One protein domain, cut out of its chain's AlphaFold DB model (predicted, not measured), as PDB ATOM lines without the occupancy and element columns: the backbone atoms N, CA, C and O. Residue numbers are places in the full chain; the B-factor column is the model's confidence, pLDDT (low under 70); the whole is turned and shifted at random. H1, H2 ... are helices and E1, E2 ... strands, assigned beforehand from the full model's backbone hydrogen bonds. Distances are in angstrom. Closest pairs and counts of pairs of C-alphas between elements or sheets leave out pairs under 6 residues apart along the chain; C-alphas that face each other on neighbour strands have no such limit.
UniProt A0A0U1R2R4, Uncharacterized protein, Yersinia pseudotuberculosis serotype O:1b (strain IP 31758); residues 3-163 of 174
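AT A GLANCE: This is residues 3 to 163 of the 174 residues of an uncharacterized protein of Yersinia pseudotuberculosis serotype O:1b (strain IP 31758) (UniProt A0A0U1R2R4). Little regular structure: mostly loops, with a small sheet grazed by H2 and, away from it, H1 packed on one end of H3. The 161 printed residues, 53 of them in named elements, hold E1 H1 E2 E3 E4 H2 H3 H4 H5 in mixed class; E2 E3 E4 form a meander, each strand antiparallel to the last. It is compact, radius of gyration of the C-alphas 17.5 A, spanning 52 by 38 by 30 A.

HOW THE PARTS SIT: E1, residues 23 to 26, pairs with no named strand. H1, residues 31 to 38, touches H3, residues 127 to 140, with 127 to 131 alone; C-alphas 34 and 127, the closest, are 4.9 A apart. In hairpin E2, 58 to 62, and E3, 84 to 88, N 59 and O 87 are 3.0 A apart; in hairpin E3 and E4, 102 to 104, N 86 and O 104 are 2.8 A apart. H2, 113 to 118, only grazes the sheet. Every O i to N i+4 pair is within hydrogen-bond range in H2 and H3, 2 of 4 in H1.

IN THESE COORDINATES: E1 begins at (32.624, 1.182, -31.272). H3 is 19.7 A long. H4 is 148 to 151; H5, 159 to 162, ends at (51.621, -6.232, -40.448).

THE WHOLE: Links H1 to E2, E2 to E3 and E3 to E4 are long. The printed part has no cut; no printed residue is under 70.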
ATOM      1  N   PHE A   3      32.237   3.812 -36.550       95.88
ATOM      2  CA  PHE A   3      32.159   2.419 -36.991       95.88
ATOM      3  C   PHE A   3      32.029   1.485 -35.786       95.88
ATOM      4  O   PHE A   3      32.454   1.837 -34.683       95.88
ATOM      5  N   TYR A   4      31.424   0.317 -35.993       96.75
ATOM      6  CA  TYR A   4      31.021  -0.607 -34.933       96.75
ATOM      7  C   TYR A   4      31.526  -2.019 -35.219       96.75
ATOM      8  O   TYR A   4      31.645  -2.402 -36.381       96.75
ATOM      9  N   ASP A   5      31.801  -2.767 -34.154       97.38
ATOM     10  CA  ASP A   5      32.208  -4.172 -34.202       97.38
ATOM     11  C   ASP A   5      30.987  -5.065 -34.453       97.38
ATOM     12  O   ASP A   5      30.448  -5.708 -33.552       97.38
ATOM     13  N   ILE A   6      30.443  -4.977 -35.664       96.75
ATOM     14  CA  ILE A   6      29.284  -5.756 -36.082       96.75
ATOM     15  C   ILE A   6      29.296  -5.943 -37.597       96.75
ATOM     16  O   ILE A   6      29.587  -5.018 -38.357       96.75
ATOM     17  N   SER A   7      28.944  -7.145 -38.039       95.31
ATOM     18  CA  SER A   7      28.833  -7.510 -39.447       95.31
ATOM     19  C   SER A   7      27.561  -8.329 -39.682       95.31
ATOM     20  O   SER A   7      26.976  -8.887 -38.754       95.31
ATOM     21  N   SER A   8      27.104  -8.369 -40.933       93.31
ATOM     22  CA  SER A   8      25.955  -9.169 -41.353       93.31
ATOM     23  C   SER A   8      26.284  -9.846 -42.677       93.31
ATOM     24  O   SER A   8      26.637  -9.179 -43.647       93.31
ATOM     25  N   SER A   9      26.173 -11.175 -42.722       92.44
ATOM     26  CA  SER A   9      26.455 -11.973 -43.923       92.44
ATOM     27  C   SER A   9      25.298 -11.994 -44.923       92.44
ATOM     28  O   SER A   9      25.507 -12.292 -46.095       92.44
ATOM     29  N   ASN A  10      24.081 -11.674 -44.476       92.38
ATOM     30  CA  ASN A  10      22.870 -11.647 -45.302       92.38
ATOM     31  C   ASN A  10      22.329 -10.225 -45.532       92.38
ATOM     32  O   ASN A  10      21.293 -10.068 -46.173       92.38
ATOM     33  N   GLY A  11      23.000  -9.202 -44.992       90.50
ATOM     34  CA  GLY A  11      22.596  -7.800 -45.105       90.50
ATOM     35  C   GLY A  11      21.351  -7.425 -44.297       90.50
ATOM     36  O   GLY A  11      20.882  -6.296 -44.394       90.50
ATOM     37  N   ILE A  12      20.803  -8.336 -43.487       92.88
ATOM     38  CA  ILE A  12      19.631  -8.063 -42.656       92.88
ATOM     39  C   ILE A  12      20.098  -7.456 -41.334       92.88
ATOM     40  O   ILE A  12      20.863  -8.071 -40.591       92.88
ATOM     41  N   TRP A  13      19.593  -6.260 -41.029       95.25
ATOM     42  CA  TRP A  13      19.885  -5.517 -39.804       95.25
ATOM     43  C   TRP A  13      18.594  -5.309 -39.002       95.25
ATOM     44  O   TRP A  13      17.807  -4.423 -39.330       95.25
ATOM     45  N   LYS A  14      18.357  -6.145 -37.981       95.81
ATOM     46  CA  LYS A  14      17.172  -6.111 -37.101       95.81
ATOM     47  C   LYS A  14      17.527  -6.519 -35.678       95.81
ATOM     48  O   LYS A  14      18.424  -7.336 -35.497       95.81
ATOM     49  N   ASN A  15      16.775  -6.023 -34.700       96.12
ATOM     50  CA  ASN A  15      16.921  -6.296 -33.269       96.12
ATOM     51  C   ASN A  15      18.335  -5.993 -32.759       96.12
ATOM     52  O   ASN A  15      18.934  -6.788 -32.038       96.12
ATOM     53  N   ILE A  16      18.889  -4.854 -33.176       96.69
ATOM     54  CA  ILE A  16      20.256  -4.453 -32.838       96.69
ATOM     55  C   ILE A  16      20.203  -3.247 -31.928       96.69
ATOM     56  O   ILE A  16      19.677  -2.203 -32.302       96.69
ATOM     57  N   ASN A  17      20.834  -3.355 -30.766       96.94
ATOM     58  CA  ASN A  17      21.072  -2.215 -29.901       96.94
ATOM     59  C   ASN A  17      22.529  -1.764 -30.016       96.94
ATOM     60  O   ASN A  17      23.414  -2.340 -29.387       96.94
ATOM     61  N   LEU A  18      22.804  -0.693 -30.771       96.38
ATOM     62  CA  LEU A  18      24.175  -0.180 -30.910       96.38
ATOM     63  C   LEU A  18      24.764   0.309 -29.574       96.38
ATOM     64  O   LEU A  18      25.973   0.507 -29.480       96.38
ATOM     65  N   ASN A  19      23.956   0.485 -28.523       96.12
ATOM     66  CA  ASN A  19      24.450   0.772 -27.174       96.12
ATOM     67  C   ASN A  19      25.236  -0.381 -26.557       96.12
ATOM     68  O   ASN A  19      26.179  -0.102 -25.817       96.12
ATOM     69  N   GLU A  20      24.938  -1.614 -26.952       95.94
ATOM     70  CA  GLU A  20      25.605  -2.841 -26.502       95.94
ATOM     71  C   GLU A  20      26.752  -3.262 -27.433       95.94
ATOM     72  O   GLU A  20      27.567  -4.105 -27.076       95.94
ATOM     73  N   VAL A  21      26.853  -2.641 -28.613       96.50
ATOM     74  CA  VAL A  21      27.914  -2.913 -29.587       96.50
ATOM     75  C   VAL A  21      29.126  -2.015 -29.332       96.50
ATOM     76  O   VAL A  21      29.008  -0.793 -29.129       96.50
ATOM     77  N   ASN A  22      30.313  -2.619 -29.388       94.69
ATOM     78  CA  ASN A  22      31.580  -1.907 -29.288       94.69
ATOM     79  C   ASN A  22      31.767  -0.967 -30.486       94.69
ATOM     80  O   ASN A  22      31.525  -1.320 -31.639       94.69
ATOM     81  N   SER A  23      32.198   0.263 -30.213       94.56
ATOM     82  CA  SER A  23      32.624   1.182 -31.272       94.56
ATOM     83  C   SER A  23      34.078   0.892 -31.624       94.56
ATOM     84  O   SER A  23      34.914   0.854 -30.728       94.56
ATOM     85  N   LEU A  24      34.376   0.730 -32.913       95.69
ATOM     86  CA  LEU A  24      35.739   0.491 -33.388       95.69
ATOM     87  C   LEU A  24      36.547   1.782 -33.386       95.69
ATOM     88  O   LEU A  24      37.594   1.869 -32.756       95.69
ATOM     89  N   PHE A  25      36.065   2.788 -34.108       95.25
ATOM     90  CA  PHE A  25      36.729   4.080 -34.228       95.25
ATOM     91  C   PHE A  25      35.759   5.148 -34.733       95.25
ATOM     92  O   PHE A  25      34.678   4.864 -35.266       95.25
ATOM     93  N   ARG A  26      36.163   6.410 -34.566       93.31
ATOM     94  CA  ARG A  26      35.499   7.581 -35.138       93.31
ATOM     95  C   ARG A  26      36.521   8.375 -35.935       93.31
ATOM     96  O   ARG A  26      37.598   8.650 -35.438       93.31
ATOM     97  N   VAL A  27      36.154   8.791 -37.142       95.00
ATOM     98  CA  VAL A  27      37.055   9.508 -38.060       95.00
ATOM     99  C   VAL A  27      36.356  10.655 -38.782       95.00
ATOM    100  O   VAL A  27      35.124  10.653 -38.940       95.00
ATOM    101  N   PHE A  28      37.136  11.626 -39.254       94.31
ATOM    102  CA  PHE A  28      36.670  12.656 -40.179       94.31
ATOM    103  C   PHE A  28      36.666  12.144 -41.617       94.31
ATOM    104  O   PHE A  28      37.620  11.518 -42.068       94.31
ATOM    105  N   VAL A  29      35.588  12.437 -42.346       94.44
ATOM    106  CA  VAL A  29      35.402  12.027 -43.744       94.44
ATOM    107  C   VAL A  29      34.786  13.163 -44.546       94.44
ATOM    108  O   VAL A  29      33.943  13.905 -44.036       94.44
ATOM    109  N   ALA A  30      35.155  13.272 -45.820       92.56
ATOM    110  CA  ALA A  30      34.442  14.130 -46.759       92.56
ATOM    111  C   ALA A  30      33.152  13.411 -47.162       92.56
ATOM    112  O   ALA A  30      33.178  12.517 -48.006       92.56
ATOM    113  N   SER A  31      32.020  13.768 -46.548       90.00
ATOM    114  CA  SER A  31      30.756  13.026 -46.693       90.00
ATOM    115  C   SER A  31      30.337  12.811 -48.151       90.00
ATOM    116  O   SER A  31      29.933  11.710 -48.506       90.00
ATOM    117  N   ARG A  32      30.512  13.824 -49.010       93.19
ATOM    118  CA  ARG A  32      30.192  13.756 -50.447       93.19
ATOM    119  C   ARG A  32      31.037  12.750 -51.232       93.19
ATOM    120  O   ARG A  32      30.595  12.300 -52.278       93.19
ATOM    121  N   VAL A  33      32.231  12.423 -50.744       92.00
ATOM    122  CA  VAL A  33      33.149  11.474 -51.388       92.00
ATOM    123  C   VAL A  33      33.021  10.096 -50.753       92.00
ATOM    124  O   VAL A  33      32.995   9.095 -51.454       92.00
ATOM    125  N   VAL A  34      32.922  10.021 -49.424       95.25
ATOM    126  CA  VAL A  34      32.959   8.738 -48.715       95.25
ATOM    127  C   VAL A  34      31.605   8.038 -48.712       95.25
ATOM    128  O   VAL A  34      31.558   6.838 -48.961       95.25
ATOM    129  N   LEU A  35      30.502   8.754 -48.467       93.69
ATOM    130  CA  LEU A  35      29.190   8.112 -48.335       93.69
ATOM    131  C   LEU A  35      28.765   7.345 -49.595       93.69
ATOM    132  O   LEU A  35      28.398   6.185 -49.438       93.69
ATOM    133  N   PRO A  36      28.855   7.907 -50.820       95.00
ATOM    134  CA  PRO A  36      28.391   7.200 -52.015       95.00
ATOM    135  C   PRO A  36      29.202   5.945 -52.357       95.00
ATOM    136  O   PRO A  36      28.705   5.091 -53.077       95.00
ATOM    137  N   ASN A  37      30.444   5.851 -51.867       95.56
ATOM    138  CA  ASN A  37      31.362   4.761 -52.201       95.56
ATOM    139  C   ASN A  37      31.467   3.695 -51.100       95.56
ATOM    140  O   ASN A  37      31.888   2.581 -51.382       95.56
ATOM    141  N   LEU A  38      31.120   4.029 -49.851       93.62
ATOM    142  CA  LEU A  38      31.260   3.123 -48.705       93.62
ATOM    143  C   LEU A  38      29.914   2.643 -48.145       93.62
ATOM    144  O   LEU A  38      29.840   1.568 -47.558       93.62
ATOM    145  N   VAL A  39      28.848   3.437 -48.275       92.75
ATOM    146  CA  VAL A  39      27.546   3.120 -47.674       92.75
ATOM    147  C   VAL A  39      26.655   2.440 -48.706       92.75
ATOM    148  O   VAL A  39      26.239   3.072 -49.671       92.75
ATOM    149  N   ALA A  40      26.319   1.172 -48.461       91.25
ATOM    150  CA  ALA A  40      25.385   0.426 -49.302       91.25
ATOM    151  C   ALA A  40      23.949   0.963 -49.176       91.25
ATOM    152  O   ALA A  40      23.291   1.250 -50.171       91.25
ATOM    153  N   GLU A  41      23.467   1.139 -47.943       91.56
ATOM    154  CA  GLU A  41      22.125   1.648 -47.682       91.56
ATOM    155  C   GLU A  41      21.984   2.241 -46.278       91.56
ATOM    156  O   GLU A  41      22.814   2.038 -45.390       91.56
ATOM    157  N   LYS A  42      20.891   2.984 -46.073       92.25
ATOM    158  CA  LYS A  42      20.460   3.422 -44.746       92.25
ATOM    159  C   LYS A  42      19.470   2.406 -44.184       92.25
ATOM    160  O   LYS A  42      18.404   2.216 -44.765       92.25
ATOM    161  N   ILE A  43      19.786   1.848 -43.019       93.94
ATOM    162  CA  ILE A  43      18.889   0.962 -42.271       93.94
ATOM    163  C   ILE A  43      17.624   1.737 -41.865       93.94
ATOM    164  O   ILE A  43      17.714   2.845 -41.327       93.94
ATOM    165  N   LYS A  44      16.450   1.167 -42.161       92.81
ATOM    166  CA  LYS A  44      15.124   1.751 -41.866       92.81
ATOM    167  C   LYS A  44      14.318   0.959 -40.832       92.81
ATOM    168  O   LYS A  44      13.229   1.398 -40.485       92.81
ATOM    169  N   ASP A  45      14.819  -0.197 -40.404       95.50
ATOM    170  CA  ASP A  45      14.140  -1.048 -39.429       95.50
ATOM    171  C   ASP A  45      14.176  -0.381 -38.043       95.50
ATOM    172  O   ASP A  45      15.232   0.061 -37.584       95.50
ATOM    173  N   ASP A  46      13.014  -0.255 -37.409       95.25
ATOM    174  CA  ASP A  46      12.821   0.460 -36.142       95.25
ATOM    175  C   ASP A  46      13.338  -0.320 -34.927       95.25
ATOM    176  O   ASP A  46      13.555   0.260 -33.863       95.25
ATOM    177  N   THR A  47      13.624  -1.611 -35.099       97.12
ATOM    178  CA  THR A  47      14.265  -2.452 -34.083       97.12
ATOM    179  C   THR A  47      15.773  -2.207 -33.961       97.12
ATOM    180  O   THR A  47      16.429  -2.806 -33.104       97.12
ATOM    181  N   VAL A  48      16.351  -1.339 -34.801       96.88
ATOM    182  CA  VAL A  48      17.755  -0.925 -34.710       96.88
ATOM    183  C   VAL A  48      17.872   0.359 -33.888       96.88
ATOM    184  O   VAL A  48      17.586   1.462 -34.352       96.88
ATOM    185  N   ILE A  49      18.335   0.215 -32.647       96.50
ATOM    186  CA  ILE A  49      18.480   1.307 -31.683       96.50
ATOM    187  C   ILE A  49      19.856   1.971 -31.876       96.50
ATOM    188  O   ILE A  49      20.888   1.306 -31.724       96.50
ATOM    189  N   PRO A  50      19.918   3.281 -32.187       94.31
ATOM    190  CA  PRO A  50      21.181   3.981 -32.393       94.31
ATOM    191  C   PRO A  50      21.975   4.164 -31.090       94.31
ATOM    192  O   PRO A  50      21.421   4.206 -29.990       94.31
ATOM    193  N   LYS A  51      23.301   4.332 -31.218       93.88
ATOM    194  CA  LYS A  51      24.182   4.658 -30.084       93.88
ATOM    195  C   LYS A  51      23.841   6.059 -29.568       93.88
ATOM    196  O   LYS A  51      24.019   7.022 -30.311       93.88
ATOM    197  N   ILE A  52      23.432   6.176 -28.305       91.62
ATOM    198  CA  ILE A  52      23.115   7.473 -27.676       91.62
ATOM    199  C   ILE A  52      24.329   8.129 -27.011       91.62
ATOM    200  O   ILE A  52      24.295   9.312 -26.688       91.62
ATOM    201  N   THR A  53      25.418   7.379 -26.808       87.75
ATOM    202  CA  THR A  53      26.650   7.925 -26.227       87.75
ATOM    203  C   THR A  53      27.236   9.015 -27.134       87.75
ATOM    204  O   THR A  53      27.466   8.736 -28.326       87.75
ATOM    205  N   PRO A  54      27.552  10.205 -26.577       87.56
ATOM    206  CA  PRO A  54      28.179  11.296 -27.315       87.56
ATOM    207  C   PRO A  54      29.444  10.860 -28.048       87.56
ATOM    208  O   PRO A  54      30.080   9.854 -27.710       87.56
ATOM    209  N   TYR A  55      29.815  11.602 -29.086       89.88
ATOM    210  CA  TYR A  55      31.076  11.356 -29.773       89.88
ATOM    211  C   TYR A  55      32.294  11.653 -28.892       89.88
ATOM    212  O   TYR A  55      32.263  12.559 -28.064       89.88
ATOM    213  N   GLU A  56      33.380  10.907 -29.127       91.44
ATOM    214  CA  GLU A  56      34.694  11.237 -28.568       91.44
ATOM    215  C   GLU A  56      35.086  12.650 -29.020       91.44
ATOM    216  O   GLU A  56      35.069  12.961 -30.224       91.44
ATOM    217  N   ARG A  57      35.379  13.496 -28.031       94.88
ATOM    218  CA  ARG A  57      35.670  14.923 -28.187       94.88
ATOM    219  C   ARG A  57      37.164  15.194 -28.297       94.88
ATOM    220  O   ARG A  57      37.532  16.218 -28.863       94.88
ATOM    221  N   TYR A  58      38.007  14.281 -27.816       96.88
ATOM    222  CA  TYR A  58      39.457  14.424 -27.860       96.88
ATOM    223  C   TYR A  58      40.052  13.784 -29.111       96.88
ATOM    224  O   TYR A  58      39.725  12.654 -29.473       96.88
ATOM    225  N   TRP A  59      40.936  14.525 -29.771       98.00
ATOM    226  CA  TRP A  59      41.550  14.131 -31.037       98.00
ATOM    227  C   TRP A  59      43.022  14.494 -31.061       98.00
ATOM    228  O   TRP A  59      43.429  15.483 -30.452       98.00
ATOM    229  N   ILE A  60      43.804  13.739 -31.831       98.44
ATOM    230  CA  ILE A  60      45.194  14.089 -32.110       98.44
ATOM    231  C   ILE A  60      45.236  15.005 -33.332       98.44
ATOM    232  O   ILE A  60      44.894  14.612 -34.453       98.44
ATOM    233  N   LYS A  61      45.700  16.236 -33.138       97.88
ATOM    234  CA  LYS A  61      46.107  17.119 -34.228       97.88
ATOM    235  C   LYS A  61      47.600  16.942 -34.455       97.88
ATOM    236  O   LYS A  61      48.390  17.323 -33.595       97.88
ATOM    237  N   SER A  62      47.968  16.352 -35.590       97.44
ATOM    238  CA  SER A  62      49.371  16.216 -35.973       97.44
ATOM    239  C   SER A  62      49.993  17.579 -36.259       97.44
ATOM    240  O   SER A  62      49.308  18.464 -36.786       97.44
ATOM    241  N   TYR A  63      51.280  17.731 -35.975       97.38
ATOM    242  CA  TYR A  63      52.005  18.950 -36.318       97.38
ATOM    243  C   TYR A  63      52.383  18.985 -37.791       97.38
ATOM    244  O   TYR A  63      52.592  17.953 -38.419       97.38
ATOM    245  N   THR A  64      52.499  20.189 -38.339       95.50
ATOM    246  CA  THR A  64      53.046  20.415 -39.679       95.50
ATOM    247  C   THR A  64      54.221  21.376 -39.606       95.50
ATOM    248  O   THR A  64      54.210  22.323 -38.821       95.50
ATOM    249  N   LEU A  65      55.218  21.188 -40.474       93.31
ATOM    250  CA  LEU A  65      56.407  22.045 -40.504       93.31
ATOM    251  C   LEU A  65      56.071  23.540 -40.670       93.31
ATOM    252  O   LEU A  65      56.769  24.400 -40.135       93.31
ATOM    253  N   THR A  66      55.026  23.861 -41.436       91.88
ATOM    254  CA  THR A  66      54.677  25.245 -41.784       91.88
ATOM    255  C   THR A  66      53.843  25.951 -40.722       91.88
ATOM    256  O   THR A  66      53.996  27.160 -40.564       91.88
ATOM    257  N   MET A  67      52.969  25.238 -40.007       92.31
ATOM    258  CA  MET A  67      52.075  25.845 -39.012       92.31
ATOM    259  C   MET A  67      52.557  25.672 -37.573       92.31
ATOM    260  O   MET A  67      52.212  26.485 -36.724       92.31
ATOM    261  N   ASP A  68      53.350  24.639 -37.297       94.81
ATOM    262  CA  ASP A  68      53.705  24.212 -35.943       94.81
ATOM    263  C   ASP A  68      55.231  24.098 -35.787       94.81
ATOM    264  O   ASP A  68      55.738  23.194 -35.130       94.81
ATOM    265  N   ARG A  69      55.982  25.003 -36.428       92.94
ATOM    266  CA  ARG A  69      57.450  24.940 -36.555       92.94
ATOM    267  C   ARG A  69      58.196  24.719 -35.233       92.94
ATOM    268  O   ARG A  69      59.235  24.074 -35.244       92.94
ATOM    269  N   GLU A  70      57.697  25.271 -34.132       94.69
ATOM    270  CA  GLU A  70      58.321  25.151 -32.803       94.69
ATOM    271  C   GLU A  70      58.123  23.766 -32.164       94.69
ATOM    272  O   GLU A  70      58.914  23.374 -31.314       94.69
ATOM    273  N   HIS A  71      57.115  23.013 -32.614       96.06
ATOM    274  CA  HIS A  71      56.733  21.701 -32.078       96.06
ATOM    275  C   HIS A  71      57.042  20.542 -33.037       96.06
ATOM    276  O   HIS A  71      57.192  19.392 -32.625       96.06
ATOM    277  N   TYR A  72      57.133  20.822 -34.338       96.38
ATOM    278  CA  TYR A  72      57.402  19.817 -35.358       96.38
ATOM    279  C   TYR A  72      58.827  19.256 -35.222       96.38
ATOM    280  O   TYR A  72      59.813  19.974 -35.369       96.38
ATOM    281  N   GLN A  73      58.929  17.947 -34.983       87.38
ATOM    282  CA  GLN A  73      60.186  17.271 -34.626       87.38
ATOM    283  C   GLN A  73      61.053  16.844 -35.824       87.38
ATOM    284  O   GLN A  73      62.045  16.139 -35.647       87.38
ATOM    285  N   GLY A  74      60.685  17.231 -37.047       92.69
ATOM    286  CA  GLY A  74      61.411  16.874 -38.265       92.69
ATOM    287  C   GLY A  74      61.915  18.077 -39.056       92.69
ATOM    288  O   GLY A  74      61.897  19.223 -38.613       92.69
ATOM    289  N   ASP A  75      62.300  17.809 -40.296       92.62
ATOM    290  CA  ASP A  75      62.690  18.807 -41.288       92.62
ATOM    291  C   ASP A  75      61.842  18.708 -42.571       92.62
ATOM    292  O   ASP A  75      60.827  18.009 -42.632       92.62
ATOM    293  N   ARG A  76      62.259  19.424 -43.623       91.75
ATOM    294  CA  ARG A  76      61.585  19.432 -44.934       91.75
ATOM    295  C   ARG A  76      61.620  18.093 -45.685       91.75
ATOM    296  O   ARG A  76      60.940  17.970 -46.697       91.75
ATOM    297  N   PHE A  77      62.449  17.146 -45.252       92.88
ATOM    298  CA  PHE A  77      62.573  15.807 -45.831       92.88
ATOM    299  C   PHE A  77      61.863  14.744 -44.988       92.88
ATOM    300  O   PHE A  77      61.761  13.591 -45.400       92.88
ATOM    301  N   SER A  78      61.377  15.135 -43.813       94.06
ATOM    302  CA  SER A  78      60.677  14.270 -42.877       94.06
ATOM    303  C   SER A  78      59.193  14.115 -43.236       94.06
ATOM    304  O   SER A  78      58.656  14.847 -44.071       94.06
ATOM    305  N   PHE A  79      58.513  13.156 -42.599       94.44
ATOM    306  CA  PHE A  79      57.089  12.924 -42.835       94.44
ATOM    307  C   PHE A  79      56.248  14.167 -42.471       94.44
ATOM    308  O   PHE A  79      56.385  14.664 -41.358       94.44
ATOM    309  N   PRO A  80      55.334  14.665 -43.328       92.75
ATOM    310  CA  PRO A  80      54.697  15.980 -43.141       92.75
ATOM    311  C   PRO A  80      53.875  16.185 -41.859       92.75
ATOM    312  O   PRO A  80      53.480  17.316 -41.576       92.75
ATOM    313  N   PHE A  81      53.590  15.110 -41.120       95.25
ATOM    314  CA  PHE A  81      52.703  15.090 -39.959       95.25
ATOM    315  C   PHE A  81      53.382  14.556 -38.687       95.25
ATOM    316  O   PHE A  81      52.731  13.880 -37.903       95.25
ATOM    317  N   LEU A  82      54.687  14.769 -38.498       96.06
ATOM    318  CA  LEU A  82      55.404  14.266 -37.320       96.06
ATOM    319  C   LEU A  82      54.946  14.903 -36.004       96.06
ATOM    320  O   LEU A  82      54.956  16.124 -35.857       96.06
ATOM    321  N   GLY A  83      54.650  14.055 -35.020       97.31
ATOM    322  CA  GLY A  83      54.193  14.440 -33.691       97.31
ATOM    323  C   GLY A  83      52.770  14.997 -33.689       97.31
ATOM    324  O   GLY A  83      52.095  15.083 -34.717       97.31
ATOM    325  N   GLY A  84      52.290  15.397 -32.515       97.56
ATOM    326  CA  GLY A  84      50.992  16.046 -32.405       97.56
ATOM    327  C   GLY A  84      50.585  16.389 -30.982       97.56
ATOM    328  O   GLY A  84      51.313  16.147 -30.022       97.56
ATOM    329  N   LYS A  85      49.370  16.919 -30.869       98.19
ATOM    330  CA  LYS A  85      48.744  17.346 -29.616       98.19
ATOM    331  C   LYS A  85      47.323  16.843 -29.477       98.19
ATOM    332  O   LYS A  85      46.636  16.642 -30.477       98.19
ATOM    333  N   ILE A  86      46.866  16.709 -28.236       98.56
ATOM    334  CA  ILE A  86      45.455  16.469 -27.939       98.56
ATOM    335  C   ILE A  86      44.719  17.796 -27.936       98.56
ATOM    336  O   ILE A  86      45.035  18.697 -27.157       98.56
ATOM    337  N   ILE A  87      43.704  17.879 -28.783       98.44
ATOM    338  CA  ILE A  87      42.751  18.980 -28.819       98.44
ATOM    339  C   ILE A  87      41.365  18.487 -28.434       98.44
ATOM    340  O   ILE A  87      41.029  17.316 -28.621       98.44
ATOM    341  N   ASP A  88      40.552  19.398 -27.919       97.62
ATOM    342  CA  ASP A  88      39.170  19.134 -27.556       97.62
ATOM    343  C   ASP A  88      38.217  19.832 -28.528       97.62
ATOM    344  O   ASP A  88      38.093  21.054 -28.552       97.62
ATOM    345  N   LEU A  89      37.526  19.034 -29.338       96.44
ATOM    346  CA  LEU A  89      36.579  19.519 -30.340       96.44
ATOM    347  C   LEU A  89      35.175  19.763 -29.780       96.44
ATOM    348  O   LEU A  89      34.251  20.038 -30.544       96.44
ATOM    349  N   GLY A  90      35.008  19.627 -28.467       92.75
ATOM    350  CA  GLY A  90      33.728  19.706 -27.791       92.75
ATOM    351  C   GLY A  90      32.785  18.545 -28.128       92.75
ATOM    352  O   GLY A  90      33.103  17.656 -28.931       92.75
ATOM    353  N   PRO A  91      31.605  18.520 -27.487       86.50
ATOM    354  CA  PRO A  91      30.559  17.559 -27.801       86.50
ATOM    355  C   PRO A  91      30.227  17.583 -29.294       86.50
ATOM    356  O   PRO A  91      30.091  18.638 -29.909       86.50
ATOM    357  N   ASP A  92      30.138  16.395 -29.879       80.88
ATOM    358  CA  ASP A  92      29.830  16.173 -31.293       80.88
ATOM    359  C   ASP A  92      30.804  16.784 -32.318       80.88
ATOM    360  O   ASP A  92      30.609  16.626 -33.525       80.88
ATOM    361  N   GLY A  93      31.935  17.346 -31.877       82.62
ATOM    362  CA  GLY A  93      32.909  17.999 -32.752       82.62
ATOM    363  C   GLY A  93      32.446  19.374 -33.231       82.62
ATOM    364  O   GLY A  93      32.639  19.716 -34.396       82.62
ATOM    365  N   ASN A  94      31.784  20.132 -32.357       86.56
ATOM    366  CA  ASN A  94      31.257  21.462 -32.651       86.56
ATOM    367  C   ASN A  94      32.334  22.562 -32.709       86.56
ATOM    368  O   ASN A  94      32.052  23.655 -33.200       86.56
ATOM    369  N   VAL A  95      33.554  22.291 -32.241       92.75
ATOM    370  CA  VAL A  95      34.691  23.213 -32.328       92.75
ATOM    371  C   VAL A  95      35.597  22.827 -33.497       92.75
ATOM    372  O   VAL A  95      35.956  21.664 -33.674       92.75
ATOM    373  N   SER A  96      35.992  23.816 -34.306       92.31
ATOM    374  CA  SER A  96      36.936  23.618 -35.411       92.31
ATOM    375  C   SER A  96      38.306  23.159 -34.905       92.31
ATOM    376  O   SER A  96      38.828  23.713 -33.941       92.31
ATOM    377  N   VAL A  97      38.961  22.246 -35.631       93.44
ATOM    378  CA  VAL A  97      40.332  21.769 -35.341       93.44
ATOM    379  C   VAL A  97      41.377  22.893 -35.260       93.44
ATOM    380  O   VAL A  97      42.434  22.726 -34.654       93.44
ATOM    381  N   THR A  98      41.112  24.041 -35.889       90.12
ATOM    382  CA  THR A  98      42.002  25.212 -35.867       90.12
ATOM    383  C   THR A  98      41.810  26.101 -34.641       90.12
ATOM    384  O   THR A  98      42.715  26.857 -34.312       90.12
ATOM    385  N   GLN A  99      40.657  26.012 -33.978       93.88
ATOM    386  CA  GLN A  99      40.266  26.857 -32.843       93.88
ATOM    387  C   GLN A  99      40.116  26.064 -31.541       93.88
ATOM    388  O   GLN A  99      39.896  26.648 -30.483       93.88
ATOM    389  N   ALA A 100      40.194  24.739 -31.625       96.75
ATOM    390  CA  ALA A 100      40.019  23.850 -30.497       96.75
ATOM    391  C   ALA A 100      41.078  24.096 -29.411       96.75
ATOM    392  O   ALA A 100      42.265  24.210 -29.737       96.75
ATOM    393  N   PRO A 101      40.674  24.148 -28.128       97.50
ATOM    394  CA  PRO A 101      41.619  24.241 -27.030       97.50
ATOM    395  C   PRO A 101      42.541  23.019 -27.003       97.50
ATOM    396  O   PRO A 101      42.130  21.884 -27.266       97.50
ATOM    397  N   ILE A 102      43.800  23.277 -26.666       98.06
ATOM    398  CA  ILE A 102      44.832  22.259 -26.496       98.06
ATOM    399  C   ILE A 102      44.708  21.712 -25.078       98.06
ATOM    400  O   ILE A 102      44.757  22.464 -24.108       98.06
ATOM    401  N   ILE A 103      44.535  20.400 -24.965       98.25
ATOM    402  CA  ILE A 103      44.479  19.688 -23.683       98.25
ATOM    403  C   ILE A 103      45.871  19.221 -23.278       98.25
ATOM    404  O   ILE A 103      46.218  19.232 -22.100       98.25
ATOM    405  N   LYS A 104      46.671  18.808 -24.265       98.31
ATOM    406  CA  LYS A 104      48.054  18.395 -24.066       98.31
ATOM    407  C   LYS A 104      48.861  18.615 -25.337       98.31
ATOM    408  O   LYS A 104      48.537  18.047 -26.378       98.31
ATOM    409  N   GLU A 105      49.881  19.454 -25.225       97.44
ATOM    410  CA  GLU A 105      50.881  19.731 -26.258       97.44
ATOM    411  C   GLU A 105      51.955  18.622 -26.268       97.44
ATOM    412  O   GLU A 105      52.106  17.909 -25.270       97.44
ATOM    413  N   ASP A 106      52.676  18.486 -27.383       97.31
ATOM    414  CA  ASP A 106      53.901  17.690 -27.532       97.31
ATOM    415  C   ASP A 106      53.793  16.248 -27.018       97.31
ATOM    416  O   ASP A 106      54.503  15.828 -26.102       97.31
ATOM    417  N   LEU A 107      52.887  15.470 -27.626       98.25
ATOM    418  CA  LEU A 107      52.748  14.045 -27.326       98.25
ATOM    419  C   LEU A 107      54.060  13.307 -27.610       98.25
ATOM    420  O   LEU A 107      54.531  13.282 -28.749       98.25
ATOM    421  N   ALA A 108      54.612  12.672 -26.579       95.88
ATOM    422  CA  ALA A 108      55.919  12.032 -26.628       95.88
ATOM    423  C   ALA A 108      55.862  10.565 -26.192       95.88
ATOM    424  O   ALA A 108      55.137  10.177 -25.274       95.88
ATOM    425  N   LEU A 109      56.673   9.731 -26.842       95.81
ATOM    426  CA  LEU A 109      56.874   8.343 -26.441       95.81
ATOM    427  C   LEU A 109      58.063   8.220 -25.474       95.81
ATOM    428  O   LEU A 109      59.067   8.909 -25.654       95.81
ATOM    429  N   PRO A 110      58.000   7.289 -24.499       96.62
ATOM    430  CA  PRO A 110      56.904   6.341 -24.252       96.62
ATOM    431  C   PRO A 110      55.739   6.890 -23.408       96.62
ATOM    432  O   PRO A 110      54.739   6.192 -23.260       96.62
ATOM    433  N   GLN A 111      55.854   8.092 -22.842       97.81
ATOM    434  CA  GLN A 111      54.977   8.586 -21.771       97.81
ATOM    435  C   GLN A 111      53.507   8.703 -22.195       97.81
ATOM    436  O   GLN A 111      52.618   8.412 -21.403       97.81
ATOM    437  N   ASP A 112      53.256   9.073 -23.450       98.25
ATOM    438  CA  ASP A 112      51.915   9.357 -23.966       98.25
ATOM    439  C   ASP A 112      51.361   8.247 -24.863       98.25
ATOM    440  O   ASP A 112      50.363   8.444 -25.559       98.25
ATOM    441  N   ARG A 113      51.982   7.061 -24.837       98.00
ATOM    442  CA  ARG A 113      51.601   5.900 -25.654       98.00
ATOM    443  C   ARG A 113      50.107   5.596 -25.585       98.00
ATOM    444  O   ARG A 113      49.469   5.488 -26.625       98.00
ATOM    445  N   GLU A 114      49.544   5.503 -24.384       97.81
ATOM    446  CA  GLU A 114      48.124   5.170 -24.206       97.81
ATOM    447  C   GLU A 114      47.199   6.220 -24.838       97.81
ATOM    448  O   GLU A 114      46.186   5.876 -25.446       97.81
ATOM    449  N   LEU A 115      47.560   7.506 -24.753       98.19
ATOM    450  CA  LEU A 115      46.801   8.591 -25.380       98.19
ATOM    451  C   LEU A 115      46.914   8.525 -26.907       98.19
ATOM    452  O   LEU A 115      45.907   8.679 -27.602       98.19
ATOM    453  N   ILE A 116      48.125   8.275 -27.417       98.38
ATOM    454  CA  ILE A 116      48.402   8.146 -28.849       98.38
ATOM    455  C   ILE A 116      47.631   6.962 -29.437       98.38
ATOM    456  O   ILE A 116      47.071   7.082 -30.523       98.38
ATOM    457  N   GLU A 117      47.563   5.827 -28.745       97.12
ATOM    458  CA  GLU A 117      46.821   4.652 -29.208       97.12
ATOM    459  C   GLU A 117      45.309   4.884 -29.145       97.12
ATOM    460  O   GLU A 117      44.611   4.601 -30.121       97.12
ATOM    461  N   LYS A 118      44.815   5.477 -28.052       96.38
ATOM    462  CA  LYS A 118      43.387   5.705 -27.806       96.38
ATOM    463  C   LYS A 118      42.736   6.681 -28.787       96.38
ATOM    464  O   LYS A 118      41.628   6.419 -29.251       96.38
ATOM    465  N   TYR A 119      43.358   7.829 -29.050       97.62
ATOM    466  CA  TYR A 119      42.705   8.913 -29.792       97.62
ATOM    467  C   TYR A 119      43.031   8.879 -31.281       97.62
ATOM    468  O   TYR A 119      44.165   8.644 -31.683       97.62
ATOM    469  N   GLU A 120      42.035   9.124 -32.126       97.62
ATOM    470  CA  GLU A 120      42.205   9.152 -33.583       97.62
ATOM    471  C   GLU A 120      42.825  10.476 -34.056       97.62
ATOM    472  O   GLU A 120      42.718  11.519 -33.398       97.62
ATOM    473  N   LEU A 121      43.481  10.432 -35.217       97.81
ATOM    474  CA  LEU A 121      44.041  11.614 -35.867       97.81
ATOM    475  C   LEU A 121      42.936  12.462 -36.506       97.81
ATOM    476  O   LEU A 121      41.955  11.952 -37.048       97.81
ATOM    477  N   THR A 122      43.124  13.779 -36.506       96.81
ATOM    478  CA  THR A 122      42.236  14.722 -37.211       96.81
ATOM    479  C   THR A 122      42.335  14.623 -38.740       96.81
ATOM    480  O   THR A 122      41.453  15.117 -39.444       96.81
ATOM    481  N   ASN A 123      43.377  13.971 -39.271       94.69
ATOM    482  CA  ASN A 123      43.593  13.766 -40.703       94.69
ATOM    483  C   ASN A 123      42.423  12.987 -41.323       94.69
ATOM    484  O   ASN A 123      42.115  11.868 -40.906       94.69
ATOM    485  N   MET A 124      41.803  13.559 -42.358       92.50
ATOM    486  CA  MET A 124      40.634  12.973 -43.017       92.50
ATOM    487  C   MET A 124      40.929  11.604 -43.645       92.50
ATOM    488  O   MET A 124      42.056  11.315 -44.054       92.50
ATOM    489  N   TRP A 125      39.882  10.786 -43.732       95.88
ATOM    490  CA  TRP A 125      39.906   9.443 -44.304       95.88
ATOM    491  C   TRP A 125      39.166   9.381 -45.644       95.88
ATOM    492  O   TRP A 125      38.083   9.967 -45.788       95.88
ATOM    493  N   GLY A 126      39.741   8.653 -46.607       95.19
ATOM    494  CA  GLY A 126      39.092   8.257 -47.855       95.19
ATOM    495  C   GLY A 126      38.267   6.972 -47.710       95.19
ATOM    496  O   GLY A 126      38.356   6.270 -46.707       95.19
ATOM    497  N   HIS A 127      37.446   6.656 -48.715       95.38
ATOM    498  CA  HIS A 127      36.625   5.440 -48.697       95.38
ATOM    499  C   HIS A 127      37.468   4.165 -48.846       95.38
ATOM    500  O   HIS A 127      37.203   3.196 -48.145       95.38
ATOM    501  N   GLU A 128      38.507   4.181 -49.689       95.38
ATOM    502  CA  GLU A 128      39.431   3.047 -49.843       95.38
ATOM    503  C   GLU A 128      40.208   2.776 -48.545       95.38
ATOM    504  O   GLU A 128      40.243   1.638 -48.087       95.38
ATOM    505  N   ASP A 129      40.736   3.820 -47.891       94.88
ATOM    506  CA  ASP A 129      41.445   3.692 -46.605       94.88
ATOM    507  C   ASP A 129      40.558   3.067 -45.519       94.88
ATOM    508  O   ASP A 129      41.009   2.254 -44.709       94.88
ATOM    509  N   LEU A 130      39.279   3.459 -45.493       96.31
ATOM    510  CA  LEU A 130      38.302   2.920 -44.552       96.31
ATOM    511  C   LEU A 130      37.950   1.477 -44.876       96.31
ATOM    512  O   LEU A 130      37.877   0.668 -43.954       96.31
ATOM    513  N   SER A 131      37.764   1.155 -46.157       95.56
ATOM    514  CA  SER A 131      37.535  -0.215 -46.607       95.56
ATOM    515  C   SER A 131      38.681  -1.122 -46.167       95.56
ATOM    516  O   SER A 131      38.432  -2.142 -45.534       95.56
ATOM    517  N   ASP A 132      39.930  -0.716 -46.404       95.50
ATOM    518  CA  ASP A 132      41.108  -1.490 -46.010       95.50
ATOM    519  C   ASP A 132      41.171  -1.710 -44.491       95.50
ATOM    520  O   ASP A 132      41.394  -2.835 -44.038       95.50
ATOM    521  N   ARG A 133      40.941  -0.664 -43.679       96.31
ATOM    522  CA  ARG A 133      40.952  -0.791 -42.209       96.31
ATOM    523  C   ARG A 133      39.831  -1.700 -41.705       96.31
ATOM    524  O   ARG A 133      40.079  -2.488 -40.797       96.31
ATOM    525  N   LEU A 134      38.626  -1.595 -42.267       96.25
ATOM    526  CA  LEU A 134      37.481  -2.417 -41.869       96.25
ATOM    527  C   LEU A 134      37.676  -3.884 -42.260       96.25
ATOM    528  O   LEU A 134      37.495  -4.748 -41.408       96.25
ATOM    529  N   CYS A 135      38.093  -4.166 -43.498       95.31
ATOM    530  CA  CYS A 135      38.404  -5.528 -43.938       95.31
ATOM    531  C   CYS A 135      39.503  -6.143 -43.069       95.31
ATOM    532  O   CYS A 135      39.287  -7.191 -42.473       95.31
ATOM    533  N   ARG A 136      40.628  -5.437 -42.876       95.75
ATOM    534  CA  ARG A 136      41.712  -5.918 -42.009       95.75
ATOM    535  C   ARG A 136      41.231  -6.194 -40.587       95.75
ATOM    536  O   ARG A 136      41.612  -7.199 -40.002       95.75
ATOM    537  N   TYR A 137      40.388  -5.328 -40.029       97.06
ATOM    538  CA  TYR A 137      39.838  -5.560 -38.700       97.06
ATOM    539  C   TYR A 137      38.995  -6.839 -38.634       97.06
ATOM    540  O   TYR A 137      39.217  -7.648 -37.738       97.06
ATOM    541  N   PHE A 138      38.063  -7.054 -39.563       96.44
ATOM    542  CA  PHE A 138      37.223  -8.254 -39.536       96.44
ATOM    543  C   PHE A 138      37.985  -9.538 -39.903       96.44
ATOM    544  O   PHE A 138      37.609 -10.609 -39.431       96.44
ATOM    545  N   ASP A 139      39.076  -9.434 -40.665       95.31
ATOM    546  CA  ASP A 139      39.920 -10.574 -41.031       95.31
ATOM    547  C   ASP A 139      40.933 -10.943 -39.932       95.31
ATOM    548  O   ASP A 139      41.241 -12.120 -39.740       95.31
ATOM    549  N   THR A 140      41.483  -9.956 -39.211       94.75
ATOM    550  CA  THR A 140      42.642 -10.165 -38.319       94.75
ATOM    551  C   THR A 140      42.471  -9.621 -36.898       94.75
ATOM    552  O   THR A 140      43.357  -9.808 -36.065       94.75
ATOM    553  N   GLY A 141      41.396  -8.889 -36.610       95.19
ATOM    554  CA  GLY A 141      41.155  -8.206 -35.333       95.19
ATOM    555  C   GLY A 141      41.962  -6.918 -35.120       95.19
ATOM    556  O   GLY A 141      41.873  -6.303 -34.057       95.19
ATOM    557  N   ILE A 142      42.759  -6.473 -36.100       94.75
ATOM    558  CA  ILE A 142      43.658  -5.320 -35.931       94.75
ATOM    559  C   ILE A 142      42.925  -4.014 -36.238       94.75
ATOM    560  O   ILE A 142      42.630  -3.697 -37.390       94.75
ATOM    561  N   ASN A 143      42.690  -3.211 -35.199       95.06
ATOM    562  CA  ASN A 143      42.036  -1.907 -35.292       95.06
ATOM    563  C   ASN A 143      43.021  -0.748 -35.041       95.06
ATOM    564  O   ASN A 143      42.970  -0.093 -34.001       95.06
ATOM    565  N   ARG A 144      43.937  -0.496 -35.980       94.19
ATOM    566  CA  ARG A 144      44.938   0.584 -35.878       94.19
ATOM    567  C   ARG A 144      44.852   1.543 -37.071       94.19
ATOM    568  O   ARG A 144      44.571   1.118 -38.191       94.19
ATOM    569  N   ASP A 145      45.099   2.832 -36.827       96.19
ATOM    570  CA  ASP A 145      45.404   3.812 -37.880       96.19
ATOM    571  C   ASP A 145      46.890   3.691 -38.232       96.19
ATOM    572  O   ASP A 145      47.746   4.132 -37.464       96.19
ATOM    573  N   ASP A 146      47.199   3.089 -39.383       95.88
ATOM    574  CA  ASP A 146      48.589   2.870 -39.797       95.88
ATOM    575  C   ASP A 146      49.343   4.187 -40.045       95.88
ATOM    576  O   ASP A 146      50.569   4.197 -39.983       95.88
ATOM    577  N   LEU A 147      48.656   5.327 -40.235       96.75
ATOM    578  CA  LEU A 147      49.318   6.635 -40.330       96.75
ATOM    579  C   LEU A 147      50.143   6.945 -39.075       96.75
ATOM    580  O   LEU A 147      51.155   7.639 -39.152       96.75
ATOM    581  N   LYS A 148      49.737   6.405 -37.917       97.25
ATOM    582  CA  LYS A 148      50.431   6.619 -36.644       97.25
ATOM    583  C   LYS A 148      51.834   6.012 -36.604       97.25
ATOM    584  O   LYS A 148      52.633   6.500 -35.811       97.25
ATOM    585  N   PHE A 149      52.163   5.043 -37.468       96.12
ATOM    586  CA  PHE A 149      53.549   4.576 -37.627       96.12
ATOM    587  C   PHE A 149      54.489   5.711 -38.036       96.12
ATOM    588  O   PHE A 149      55.629   5.757 -37.581       96.12
ATOM    589  N   GLU A 150      54.002   6.613 -38.889       95.81
ATOM    590  CA  GLU A 150      54.780   7.743 -39.387       95.81
ATOM    591  C   GLU A 150      54.637   8.964 -38.488       95.81
ATOM    592  O   GLU A 150      55.630   9.616 -38.208       95.81
ATOM    593  N   VAL A 151      53.428   9.269 -38.000       97.00
ATOM    594  CA  VAL A 151      53.190  10.429 -37.117       97.00
ATOM    595  C   VAL A 151      53.963  10.290 -35.805       97.00
ATOM    596  O   VAL A 151      54.524  11.271 -35.325       97.00
ATOM    597  N   PHE A 152      54.024   9.085 -35.231       97.25
ATOM    598  CA  PHE A 152      54.730   8.809 -33.979       97.25
ATOM    599  C   PHE A 152      55.732   7.661 -34.175       97.25
ATOM    600  O   PHE A 152      55.432   6.512 -33.829       97.25
ATOM    601  N   PRO A 153      56.928   7.940 -34.725       95.25
ATOM    602  CA  PRO A 153      57.956   6.921 -34.908       95.25
ATOM    603  C   PRO A 153      58.286   6.211 -33.590       95.25
ATOM    604  O   PRO A 153      58.483   6.847 -32.557       95.25
ATOM    605  N   GLY A 154      58.334   4.877 -33.619       94.62
ATOM    606  CA  GLY A 154      58.535   4.054 -32.420       94.62
ATOM    607  C   GLY A 154      57.257   3.745 -31.631       94.62
ATOM    608  O   GLY A 154      57.340   3.105 -30.580       94.62
ATOM    609  N   LEU A 155      56.075   4.149 -32.120       96.69
ATOM    610  CA  LEU A 155      54.808   3.743 -31.516       96.69
ATOM    611  C   LEU A 155      54.684   2.220 -31.525       96.69
ATOM    612  O   LEU A 155      54.587   1.628 -30.462       96.69
ATOM    613  N   TRP A 156      54.770   1.561 -32.674       95.44
ATOM    614  CA  TRP A 156      54.756   0.097 -32.738       95.44
ATOM    615  C   TRP A 156      55.994  -0.425 -33.465       95.44
ATOM    616  O   TRP A 156      56.476   0.196 -34.413       95.44
ATOM    617  N   ASP A 157      56.509  -1.565 -33.014       93.88
ATOM    618  CA  ASP A 157      57.695  -2.244 -33.551       93.88
ATOM    619  C   ASP A 157      57.338  -3.411 -34.492       93.88
ATOM    620  O   ASP A 157      58.211  -4.056 -35.073       93.88
ATOM    621  N   ASP A 158      56.044  -3.668 -34.686       94.25
ATOM    622  CA  ASP A 158      55.501  -4.789 -35.453       94.25
ATOM    623  C   ASP A 158      55.170  -4.445 -36.913       94.25
ATOM    624  O   ASP A 158      54.618  -5.285 -37.623       94.25
ATOM    625  N   ARG A 159      55.566  -3.257 -37.397       92.12
ATOM    626  CA  ARG A 159      55.253  -2.740 -38.742       92.12
ATOM    627  C   ARG A 159      55.419  -3.778 -39.852       92.12
ATOM    628  O   ARG A 159      54.497  -4.011 -40.626       92.12
ATOM    629  N   GLU A 160      56.587  -4.412 -39.920       91.81
ATOM    630  CA  GLU A 160      56.918  -5.366 -40.986       91.81
ATOM    631  C   GLU A 160      56.085  -6.652 -40.908       91.81
ATOM    632  O   GLU A 160      55.772  -7.248 -41.936       91.81
ATOM    633  N   LYS A 161      55.655  -7.053 -39.706       91.12
ATOM    634  CA  LYS A 161      54.775  -8.217 -39.510       91.12
ATOM    635  C   LYS A 161      53.342  -7.942 -39.963       91.12
ATOM    636  O   LYS A 161      52.601  -8.887 -40.204       91.12
ATOM    637  N   LEU A 162      52.956  -6.669 -40.048       89.69
ATOM    638  CA  LEU A 162      51.621  -6.232 -40.448       89.69
ATOM    639  C   LEU A 162      51.516  -5.885 -41.937       89.69
ATOM    640  O   LEU A 162      50.449  -5.454 -42.370       89.69
ATOM    641  N   ARG A 163      52.591  -6.050 -42.720       87.00
ATOM    642  CA  ARG A 163      52.547  -5.779 -44.159       87.00
ATOM    643  C   ARG A 163      51.673  -6.805 -44.908       87.00
ATOM    644  O   ARG A 163      51.731  -7.993 -44.591       87.00
TER     645      ARG A 163